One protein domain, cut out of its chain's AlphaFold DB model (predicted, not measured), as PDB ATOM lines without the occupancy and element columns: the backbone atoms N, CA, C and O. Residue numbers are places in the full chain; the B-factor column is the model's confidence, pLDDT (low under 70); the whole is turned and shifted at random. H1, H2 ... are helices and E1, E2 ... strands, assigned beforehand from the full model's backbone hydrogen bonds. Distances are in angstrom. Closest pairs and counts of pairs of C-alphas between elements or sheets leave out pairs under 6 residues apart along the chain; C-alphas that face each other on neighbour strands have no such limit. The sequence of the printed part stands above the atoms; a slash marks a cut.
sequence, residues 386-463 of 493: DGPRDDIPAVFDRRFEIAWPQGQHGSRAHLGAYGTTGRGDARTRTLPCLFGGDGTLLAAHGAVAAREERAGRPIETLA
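What this domain is: This is residues 386 to 463 of the 493 residues of the protein "tRNA(Ile)-lysidine synthase" of Fulvimarina endophytica (UniProt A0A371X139). There is little regular structure here: a small antiparallel sheet, E3 E4 E5, sits in the middle of many loops, with the hairpin E1 and E2 toward one end and helix H2 toward the other. The 78 printed residues run E1 E2 E3 H1 E4 E5 H2, two named helices and five named strands, mixed in class, with only 31 residues in them. The whole is compact, with a radius of gyration of the C-alphas of 11.8 A and spans of 34 by 24 by 20 A.

Where its parts are: Find C-alpha 394 at (4.036, -24.209, 6.059), where E1, residues 394 to 396, begins its 6.4 A. Next come E2, 400 to 402, 6.2 A; E3, 414 to 417, 10.3 A; H1, 418 to 421, 6.0 A; E4, 432 to 435, 9.6 A; and E5, 441 to 444, 7.5 A. H2, 446 to 454, 12.4 A, ends at C-alpha 454 (26.373, -14.175, 19.788).

How they stand to each other: Within hydrogen-bond range are N 416 and O 433 of E3 and E4, 2.9 A, N 434 and O 443 of hairpin E4 and E5, 2.8 A, and N 394 and O 402 of antiparallel E1 and E2, 2.9 A. H1 is on the sheet, its closest C-alphas to E4 Tyr 418 and Cys 433, 5.7 A. H2 only grazes the sheet with residues 446 to 452; 4 of its 5 O i to N i+4 pairs are within range, and H1 is too short for one.

The domain as a whole: The farthest C-alphas, Asp 390 and Ala 455, are 34.2 A apart. The printed part has no cut; E2 to E3 is a long link. Look for pLDDT under 70 at 390 to 391 and 404 to 411.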
ATOM      1  N   ASP A 386       0.042 -19.130   9.613       82.81
ATOM      2  CA  ASP A 386      -0.057 -20.290  10.494       82.81
ATOM      3  C   ASP A 386       1.220 -21.140  10.389       82.81
ATOM      4  O   ASP A 386       1.763 -21.335   9.296       82.81
ATOM      5  N   GLY A 387       1.690 -21.647  11.531       77.38
ATOM      6  CA  GLY A 387       2.774 -22.625  11.557       77.38
ATOM      7  C   GLY A 387       2.370 -23.957  10.905       77.38
ATOM      8  O   GLY A 387       1.198 -24.152  10.562       77.38
ATOM      9  N   PRO A 388       3.322 -24.888  10.727       73.69
ATOM     10  CA  PRO A 388       3.040 -26.215  10.174       73.69
ATOM     11  C   PRO A 388       1.980 -26.957  11.004       73.69
ATOM     12  O   PRO A 388       1.964 -26.853  12.231       73.69
ATOM     13  N   ARG A 389       1.075 -27.685  10.340       72.75
ATOM     14  CA  ARG A 389      -0.005 -28.472  10.973       72.75
ATOM     15  C   ARG A 389      -0.174 -29.794  10.239       72.75
ATOM     16  O   ARG A 389      -0.041 -29.811   9.020       72.75
ATOM     17  N   ASP A 390      -0.520 -30.856  10.966       66.94
ATOM     18  CA  ASP A 390      -0.902 -32.163  10.398       66.94
ATOM     19  C   ASP A 390       0.097 -32.713   9.358       66.94
ATOM     20  O   ASP A 390      -0.302 -33.146   8.280       66.94
ATOM     21  N   ASP A 391       1.401 -32.611   9.650       69.56
ATOM     22  CA  ASP A 391       2.518 -32.980   8.760       69.56
ATOM     23  C   ASP A 391       2.579 -32.220   7.418       69.56
ATOM     24  O   ASP A 391       3.363 -32.552   6.528       69.56
ATOM     25  N   ILE A 392       1.794 -31.148   7.267       73.62
ATOM     26  CA  ILE A 392       1.815 -30.262   6.102       73.62
ATOM     27  C   ILE A 392       2.847 -29.153   6.344       73.62
ATOM     28  O   ILE A 392       2.682 -28.355   7.277       73.62
ATOM     29  N   PRO A 393       3.872 -29.019   5.484       80.94
ATOM     30  CA  PRO A 393       4.808 -27.910   5.572       80.94
ATOM     31  C   PRO A 393       4.105 -26.558   5.397       80.94
ATOM     32  O   PRO A 393       3.298 -26.364   4.479       80.94
ATOM     33  N   ALA A 394       4.449 -25.593   6.245       85.62
ATOM     34  CA  ALA A 394       4.036 -24.209   6.059       85.62
ATOM     35  C   ALA A 394       4.953 -23.525   5.041       85.62
ATOM     36  O   ALA A 394       6.144 -23.819   4.958       85.62
ATOM     37  N   VAL A 395       4.405 -22.577   4.277       89.12
ATOM     38  CA  VAL A 395       5.208 -21.723   3.398       89.12
ATOM     39  C   VAL A 395       5.163 -20.283   3.878       89.12
ATOM     40  O   VAL A 395       4.113 -19.640   3.844       89.12
ATOM     41  N   PHE A 396       6.322 -19.779   4.298       92.44
ATOM     42  CA  PHE A 396       6.495 -18.423   4.798       92.44
ATOM     43  C   PHE A 396       6.935 -17.480   3.675       92.44
ATOM     44  O   PHE A 396       7.952 -17.709   3.011       92.44
ATOM     45  N   ASP A 397       6.131 -16.438   3.433       92.06
ATOM     46  CA  ASP A 397       6.351 -15.379   2.428       92.06
ATOM     47  C   ASP A 397       6.719 -15.895   1.022       92.06
ATOM     48  O   ASP A 397       7.395 -15.234   0.237       92.06
ATOM     49  N   ARG A 398       6.303 -17.126   0.695       92.12
ATOM     50  CA  ARG A 398       6.652 -17.848  -0.544       92.12
ATOM     51  C   ARG A 398       8.153 -18.093  -0.751       92.12
ATOM     52  O   ARG A 398       8.529 -18.528  -1.837       92.12
ATOM     53  N   ARG A 399       8.993 -17.849   0.260       93.75
ATOM     54  CA  ARG A 399      10.458 -18.002   0.207       93.75
ATOM     55  C   ARG A 399      10.956 -19.241   0.931       93.75
ATOM     56  O   ARG A 399      11.972 -19.789   0.522       93.75
ATOM     57  N   PHE A 400      10.241 -19.689   1.956       93.06
ATOM     58  CA  PHE A 400      10.666 -20.806   2.791       93.06
ATOM     59  C   PHE A 400       9.542 -21.816   2.938       93.06
ATOM     60  O   PHE A 400       8.412 -21.428   3.227       93.06
ATOM     61  N   GLU A 401       9.858 -23.089   2.742       90.19
ATOM     62  CA  GLU A 401       9.041 -24.224   3.154       90.19
ATOM     63  C   GLU A 401       9.591 -24.737   4.485       90.19
ATOM     64  O   GLU A 401      10.793 -24.954   4.614       90.19
ATOM     65  N   ILE A 402       8.729 -24.869   5.486       87.69
ATOM     66  CA  ILE A 402       9.110 -25.235   6.849       87.69
ATOM     67  C   ILE A 402       8.237 -26.414   7.254       87.69
ATOM     68  O   ILE A 402       7.015 -26.278   7.342       87.69
ATOM     69  N   ALA A 403       8.855 -27.569   7.482       80.62
ATOM     70  CA  ALA A 403       8.196 -28.710   8.103       80.62
ATOM     71  C   ALA A 403       8.543 -28.717   9.596       80.62
ATOM     72  O   ALA A 403       9.716 -28.678   9.947       80.62
ATOM     73  N   TRP A 404       7.547 -28.757  10.480       69.00
ATOM     74  CA  TRP A 404       7.789 -28.827  11.924       69.00
ATOM     75  C   TRP A 404       7.236 -30.133  12.489       69.00
ATOM     76  O   TRP A 404       6.086 -30.450  12.172       69.00
ATOM     77  N   PRO A 405       7.993 -30.884  13.311       58.78
ATOM     78  CA  PRO A 405       7.478 -32.088  13.957       58.78
ATOM     79  C   PRO A 405       6.278 -31.759  14.857       58.78
ATOM     80  O   PRO A 405       6.331 -30.816  15.652       58.78
ATOM     81  N   GLN A 406       5.198 -32.541  14.767       54.75
ATOM     82  CA  GLN A 406       4.085 -32.425  15.713       54.75
ATOM     83  C   GLN A 406       4.574 -32.619  17.162       54.75
ATOM     84  O   GLN A 406       5.406 -33.479  17.442       54.75
ATOM     85  N   GLY A 407       4.025 -31.833  18.096       56.94
ATOM     86  CA  GLY A 407       4.180 -32.047  19.543       56.94
ATOM     87  C   GLY A 407       5.203 -31.169  20.273       56.94
ATOM     88  O   GLY A 407       5.170 -31.144  21.498       56.94
ATOM     89  N   GLN A 408       6.060 -30.411  19.577       58.22
ATOM     90  CA  GLN A 408       7.086 -29.589  20.247       58.22
ATOM     91  C   GLN A 408       6.556 -28.261  20.816       58.22
ATOM     92  O   GLN A 408       6.981 -27.852  21.890       58.22
ATOM     93  N   HIS A 409       5.575 -27.618  20.172       58.31
ATOM     94  CA  HIS A 409       4.942 -26.395  20.681       58.31
ATOM     95  C   HIS A 409       3.456 -26.370  20.294       58.31
ATOM     96  O   HIS A 409       3.102 -26.704  19.166       58.31
ATOM     97  N   GLY A 410       2.581 -26.041  21.251       55.59
ATOM     98  CA  GLY A 410       1.127 -26.221  21.157       55.59
ATOM     99  C   GLY A 410       0.427 -25.535  19.969       55.59
ATOM    100  O   GLY A 410       0.997 -24.734  19.235       55.59
ATOM    101  N   SER A 411      -0.874 -25.804  19.824       61.75
ATOM    102  CA  SER A 411      -1.746 -25.458  18.681       61.75
ATOM    103  C   SER A 411      -1.877 -23.968  18.296       61.75
ATOM    104  O   SER A 411      -2.623 -23.645  17.370       61.75
ATOM    105  N   ARG A 412      -1.175 -23.051  18.977       71.50
ATOM    106  CA  ARG A 412      -1.223 -21.589  18.770       71.50
ATOM    107  C   ARG A 412       0.067 -20.978  18.207       71.50
ATOM    108  O   ARG A 412       0.159 -19.754  18.139       71.50
ATOM    109  N   ALA A 413       1.053 -21.784  17.820       81.94
ATOM    110  CA  ALA A 413       2.276 -21.259  17.220       81.94
ATOM    111  C   ALA A 413       2.037 -20.711  15.797       81.94
ATOM    112  O   ALA A 413       1.250 -21.265  15.020       81.94
ATOM    113  N   HIS A 414       2.727 -19.628  15.443       88.88
ATOM    114  CA  HIS A 414       2.656 -19.007  14.118       88.88
ATOM    115  C   HIS A 414       4.045 -18.622  13.606       88.88
ATOM    116  O   HIS A 414       4.980 -18.427  14.381       88.88
ATOM    117  N   LEU A 415       4.182 -18.515  12.287       92.38
ATOM    118  CA  LEU A 415       5.404 -18.045  11.647       92.38
ATOM    119  C   LEU A 415       5.320 -16.537  11.417       92.38
ATOM    120  O   LEU A 415       4.337 -16.036  10.871       92.38
ATOM    121  N   GLY A 416       6.376 -15.824  11.794       94.50
ATOM    122  CA  GLY A 416       6.516 -14.383  11.606       94.50
ATOM    123  C   GLY A 416       7.931 -14.002  11.184       94.50
ATOM    124  O   GLY A 416       8.862 -14.800  11.272       94.50
ATOM    125  N   ALA A 417       8.103 -12.770  10.712       96.12
ATOM    126  CA  ALA A 417       9.422 -12.249  10.370       96.12
ATOM    127  C   ALA A 417      10.175 -11.829  11.638       96.12
ATOM    128  O   ALA A 417       9.613 -11.120  12.463       96.12
ATOM    129  N   TYR A 418      11.457 -12.172  11.771       95.75
ATOM    130  CA  TYR A 418      12.262 -11.814  12.951       95.75
ATOM    131  C   TYR A 418      12.213 -10.316  13.306       95.75
ATOM    132  O   TYR A 418      12.203  -9.942  14.477       95.75
ATOM    133  N   GLY A 419      12.129  -9.442  12.300       94.62
ATOM    134  CA  GLY A 419      12.089  -7.995  12.487       94.62
ATOM    135  C   GLY A 419      10.847  -7.458  13.206       94.62
ATOM    136  O   GLY A 419      10.876  -6.294  13.607       94.62
ATOM    137  N   THR A 420       9.799  -8.267  13.414       92.88
ATOM    138  CA  THR A 420       8.651  -7.908  14.271       92.88
ATOM    139  C   THR A 420       9.041  -7.802  15.745       92.88
ATOM    140  O   THR A 420       8.379  -7.103  16.503       92.88
ATOM    141  N   THR A 421      10.165  -8.405  16.146       91.69
ATOM    142  CA  THR A 421      10.749  -8.255  17.490       91.69
ATOM    143  C   THR A 421      11.424  -6.895  17.716       91.69
ATOM    144  O   THR A 421      11.984  -6.654  18.784       91.69
ATOM    145  N   GLY A 422      11.463  -6.032  16.693       90.81
ATOM    146  CA  GLY A 422      12.245  -4.793  16.692       90.81
ATOM    147  C   GLY A 422      13.754  -5.005  16.517       90.81
ATOM    148  O   GLY A 422      14.504  -4.032  16.488       90.81
ATOM    149  N   ARG A 423      14.219  -6.255  16.376       91.12
ATOM    150  CA  ARG A 423      15.636  -6.617  16.220       91.12
ATOM    151  C   ARG A 423      15.988  -6.982  14.775       91.12
ATOM    152  O   ARG A 423      15.117  -7.116  13.919       91.12
ATOM    153  N   GLY A 424      17.283  -7.164  14.519       90.06
ATOM    154  CA  GLY A 424      17.837  -7.625  13.243       90.06
ATOM    155  C   GLY A 424      18.326  -6.515  12.312       90.06
ATOM    156  O   GLY A 424      18.087  -5.331  12.523       90.06
ATOM    157  N   ASP A 425      19.011  -6.928  11.253       89.31
ATOM    158  CA  ASP A 425      19.542  -6.080  10.180       89.31
ATOM    159  C   ASP A 425      18.833  -6.348   8.838       89.31
ATOM    160  O   ASP A 425      17.914  -7.164   8.740       89.31
ATOM    161  N   ALA A 426      19.260  -5.670   7.770       85.44
ATOM    162  CA  ALA A 426      18.658  -5.811   6.443       85.44
ATOM    163  C   ALA A 426      18.636  -7.258   5.904       85.44
ATOM    164  O   ALA A 426      17.817  -7.561   5.042       85.44
ATOM    165  N   ARG A 427      19.507  -8.146   6.404       88.31
ATOM    166  CA  ARG A 427      19.610  -9.543   5.959       88.31
ATOM    167  C   ARG A 427      18.780 -10.489   6.821       88.31
ATOM    168  O   ARG A 427      18.259 -11.476   6.322       88.31
ATOM    169  N   THR A 428      18.636 -10.186   8.109       92.75
ATOM    170  CA  THR A 428      18.005 -11.085   9.088       92.75
ATOM    171  C   THR A 428      16.557 -10.732   9.414       92.75
ATOM    172  O   THR A 428      15.777 -11.621   9.740       92.75
ATOM    173  N   ARG A 429      16.144  -9.463   9.280       94.94
ATOM    174  CA  ARG A 429      14.799  -9.003   9.689       94.94
ATOM    175  C   ARG A 429      13.644  -9.698   8.979       94.94
ATOM    176  O   ARG A 429      12.545  -9.739   9.518       94.94
ATOM    177  N   THR A 430      13.861 -10.212   7.776       96.00
ATOM    178  CA  THR A 430      12.802 -10.846   6.978       96.00
ATOM    179  C   THR A 430      12.788 -12.366   7.105       96.00
ATOM    180  O   THR A 430      11.931 -13.010   6.501       96.00
ATOM    181  N   LEU A 431      13.738 -12.946   7.844       95.69
ATOM    182  CA  LEU A 431      13.858 -14.391   7.996       95.69
ATOM    183  C   LEU A 431      12.761 -14.937   8.925       95.69
ATOM    184  O   LEU A 431      12.359 -14.240   9.864       95.69
ATOM    185  N   PRO A 432      12.260 -16.155   8.651       95.25
ATOM    186  CA  PRO A 432      11.184 -16.760   9.421       95.25
ATOM    187  C   PRO A 432      11.616 -17.073  10.851       95.25
ATOM    188  O   PRO A 432      12.751 -17.466  11.123       95.25
ATOM    189  N   CYS A 433      10.662 -16.933  11.755       94.12
ATOM    190  CA  CYS A 433      10.748 -17.285  13.158       94.12
ATOM    191  C   CYS A 433       9.425 -17.911  13.594       94.12
ATOM    192  O   CYS A 433       8.365 -17.505  13.113       94.12
ATOM    193  N   LEU A 434       9.493 -18.887  14.495       91.56
ATOM    194  CA  LEU A 434       8.332 -19.479  15.141       91.56
ATOM    195  C   LEU A 434       8.041 -18.717  16.432       91.56
ATOM    196  O   LEU A 434       8.905 -18.599  17.303       91.56
ATOM    197  N   PHE A 435       6.816 -18.226  16.547       90.94
ATOM    198  CA  PHE A 435       6.329 -17.497  17.708       90.94
ATOM    199  C   PHE A 435       5.244 -18.294  18.430       90.94
ATOM    200  O   PHE A 435       4.355 -18.862  17.791       90.94
ATOM    201  N   GLY A 436       5.302 -18.304  19.761       87.62
ATOM    202  CA  GLY A 436       4.242 -18.810  20.626       87.62
ATOM    203  C   GLY A 436       2.985 -17.940  20.566       87.62
ATOM    204  O   GLY A 436       2.991 -16.825  20.040       87.62
ATOM    205  N   GLY A 437       1.880 -18.444  21.120       83.56
ATOM    206  CA  GLY A 437       0.609 -17.707  21.159       83.56
ATOM    207  C   GLY A 437       0.650 -16.429  22.012       83.56
ATOM    208  O   GLY A 437      -0.198 -15.561  21.849       83.56
ATOM    209  N   ASP A 438       1.636 -16.318  22.899       85.06
ATOM    210  CA  ASP A 438       1.956 -15.156  23.732       85.06
ATOM    211  C   ASP A 438       2.990 -14.211  23.077       85.06
ATOM    212  O   ASP A 438       3.381 -13.213  23.674       85.06
ATOM    213  N   GLY A 439       3.441 -14.516  21.853       85.69
ATOM    214  CA  GLY A 439       4.451 -13.740  21.129       85.69
ATOM    215  C   GLY A 439       5.900 -14.053  21.517       85.69
ATOM    216  O   GLY A 439       6.812 -13.397  21.010       85.69
ATOM    217  N   THR A 440       6.143 -15.051  22.372       89.38
ATOM    218  CA  THR A 440       7.502 -15.522  22.676       89.38
ATOM    219  C   THR A 440       8.164 -16.116  21.437       89.38
ATOM    220  O   THR A 440       7.522 -16.782  20.625       89.38
ATOM    221  N   LEU A 441       9.458 -15.853  21.263       91.19
ATOM    222  CA  LEU A 441      10.243 -16.407  20.163       91.19
ATOM    223  C   LEU A 441      10.693 -17.821  20.556       91.19
ATOM    224  O   LEU A 441      11.479 -17.964  21.489       91.19
ATOM    225  N   LEU A 442      10.179 -18.843  19.871       89.50
ATOM    226  CA  LEU A 442      10.413 -20.254  20.207       89.50
ATOM    227  C   LEU A 442      11.584 -20.838  19.416       89.50
ATOM    228  O   LEU A 442      12.472 -21.462  19.983       89.50
ATOM    229  N   ALA A 443      11.602 -20.579  18.109       91.25
ATOM    230  CA  ALA A 443      12.662 -21.012  17.213       91.25
ATOM    231  C   ALA A 443      12.877 -19.979  16.103       91.25
ATOM    232  O   ALA A 443      11.972 -19.210  15.761       91.25
ATOM    233  N   ALA A 444      14.064 -19.956  15.511       93.50
ATOM    234  CA  ALA A 444      14.421 -18.984  14.490       93.50
ATOM    235  C   ALA A 444      15.197 -19.613  13.335       93.50
ATOM    236  O   ALA A 444      15.846 -20.643  13.471       93.50
ATOM    237  N   HIS A 445      15.150 -18.980  12.167       94.44
ATOM    238  CA  HIS A 445      16.037 -19.322  11.060       94.44
ATOM    239  C   HIS A 445      17.512 -19.385  11.522       94.44
ATOM    240  O   HIS A 445      17.929 -18.526  12.295       94.44
ATOM    241  N   GLY A 446      18.334 -20.308  11.002       92.25
ATOM    242  CA  GLY A 446      19.725 -20.522  11.454       92.25
ATOM    243  C   GLY A 446      20.586 -19.251  11.528       92.25
ATOM    244  O   GLY A 446      21.182 -18.956  12.559       92.25
ATOM    245  N   ALA A 447      20.563 -18.407  10.489       92.00
ATOM    246  CA  ALA A 447      21.233 -17.096  10.514       92.00
ATOM    247  C   ALA A 447      20.760 -16.143  11.640       92.00
ATOM    248  O   ALA A 447      21.537 -15.312  12.117       92.00
ATOM    249  N   VAL A 448      19.496 -16.241  12.069       94.62
ATOM    250  CA  VAL A 448      18.958 -15.503  13.223       94.62
ATOM    251  C   VAL A 448      19.398 -16.163  14.529       94.62
ATOM    252  O   VAL A 448      19.851 -15.453  15.424       94.62
ATOM    253  N   ALA A 449      19.335 -17.493  14.628       93.62
ATOM    254  CA  ALA A 449      19.775 -18.234  15.810       93.62
ATOM    255  C   ALA A 449      21.255 -17.957  16.134       93.62
ATOM    256  O   ALA A 449      21.572 -17.500  17.229       93.62
ATOM    257  N   ALA A 450      22.141 -18.049  15.136       92.25
ATOM    258  CA  ALA A 450      23.565 -17.722  15.269       92.25
ATOM    259  C   ALA A 450      23.829 -16.244  15.629       92.25
ATOM    260  O   ALA A 450      24.898 -15.874  16.128       92.25
ATOM    261  N   ARG A 451      22.888 -15.342  15.326       92.12
ATOM    262  CA  ARG A 451      22.960 -13.936  15.743       92.12
ATOM    263  C   ARG A 451      22.542 -13.770  17.203       92.12
ATOM    264  O   ARG A 451      23.220 -13.050  17.930       92.12
ATOM    265  N   GLU A 452      21.434 -14.380  17.610       93.62
ATOM    266  CA  GLU A 452      20.935 -14.293  18.985       93.62
ATOM    267  C   GLU A 452      21.888 -14.992  19.971       93.62
ATOM    268  O   GLU A 452      22.151 -14.442  21.040       93.62
ATOM    269  N   GLU A 453      22.516 -16.104  19.575       94.12
ATOM    270  CA  GLU A 453      23.564 -16.784  20.348       94.12
ATOM    271  C   GLU A 453      24.758 -15.861  20.639       94.12
ATOM    272  O   GLU A 453      25.121 -15.660  21.798       94.12
ATOM    273  N   ARG A 454      25.304 -15.184  19.615       93.44
ATOM    274  CA  ARG A 454      26.373 -14.175  19.788       93.44
ATOM    275  C   ARG A 454      25.966 -12.998  20.674       93.44
ATOM    276  O   ARG A 454      26.827 -12.309  21.209       93.44
ATOM    277  N   ALA A 455      24.668 -12.746  20.804       92.06
ATOM    278  CA  ALA A 455      24.118 -11.700  21.651       92.06
ATOM    279  C   ALA A 455      23.703 -12.207  23.049       92.06
ATOM    280  O   ALA A 455      23.018 -11.475  23.766       92.06
ATOM    281  N   GLY A 456      24.082 -13.437  23.423       94.44
ATOM    282  CA  GLY A 456      23.818 -14.032  24.735       94.44
ATOM    283  C   GLY A 456      22.377 -14.507  24.949       94.44
ATOM    284  O   GLY A 456      21.950 -14.648  26.091       94.44
ATOM    285  N   ARG A 457      21.604 -14.714  23.875       93.00
ATOM    286  CA  ARG A 457      20.201 -15.164  23.912       93.00
ATOM    287  C   ARG A 457      20.025 -16.407  23.033       93.00
ATOM    288  O   ARG A 457      19.444 -16.297  21.959       93.00
ATOM    289  N   PRO A 458      20.573 -17.574  23.411       92.81
ATOM    290  CA  PRO A 458      20.479 -18.763  22.571       92.81
ATOM    291  C   PRO A 458      19.015 -19.112  22.287       92.81
ATOM    292  O   PRO A 458      18.155 -18.998  23.162       92.81
ATOM    293  N   ILE A 459      18.745 -19.526  21.052       91.69
ATOM    294  CA  ILE A 459      17.420 -19.937  20.605       91.69
ATOM    295  C   ILE A 459      17.527 -21.140  19.679       91.69
ATOM    296  O   ILE A 459      18.502 -21.280  18.943       91.69
ATOM    297  N   GLU A 460      16.507 -21.991  19.711       91.06
ATOM    298  CA  GLU A 460      16.401 -23.139  18.828       91.06
ATOM    299  C   GLU A 460      16.379 -22.723  17.346       91.06
ATOM    300  O   GLU A 460      15.737 -21.744  16.949       91.06
ATOM    301  N   THR A 461      17.089 -23.478  16.510       90.56
ATOM    302  CA  THR A 461      17.084 -23.288  15.057       90.56
ATOM    303  C   THR A 461      15.886 -23.995  14.440       90.56
ATOM    304  O   THR A 461      15.556 -25.118  14.811       90.56
ATOM    305  N   LEU A 462      15.252 -23.370  13.445       87.69
ATOM    306  CA  LEU A 462      14.150 -23.992  12.730       87.69
ATOM    307  C   LEU A 462      14.614 -25.256  11.975       87.69
ATOM    308  O   LEU A 462      15.295 -25.145  10.956       87.69
ATOM    309  N   ALA A 463      14.204 -26.441  12.429       78.19
ATOM    310  CA  ALA A 463      14.459 -27.702  11.737       78.19
ATOM    311  C   ALA A 463      13.680 -27.817  10.408       78.19
ATOM    312  O   ALA A 463      12.615 -27.223  10.235       78.19
TER     313      ALA A 463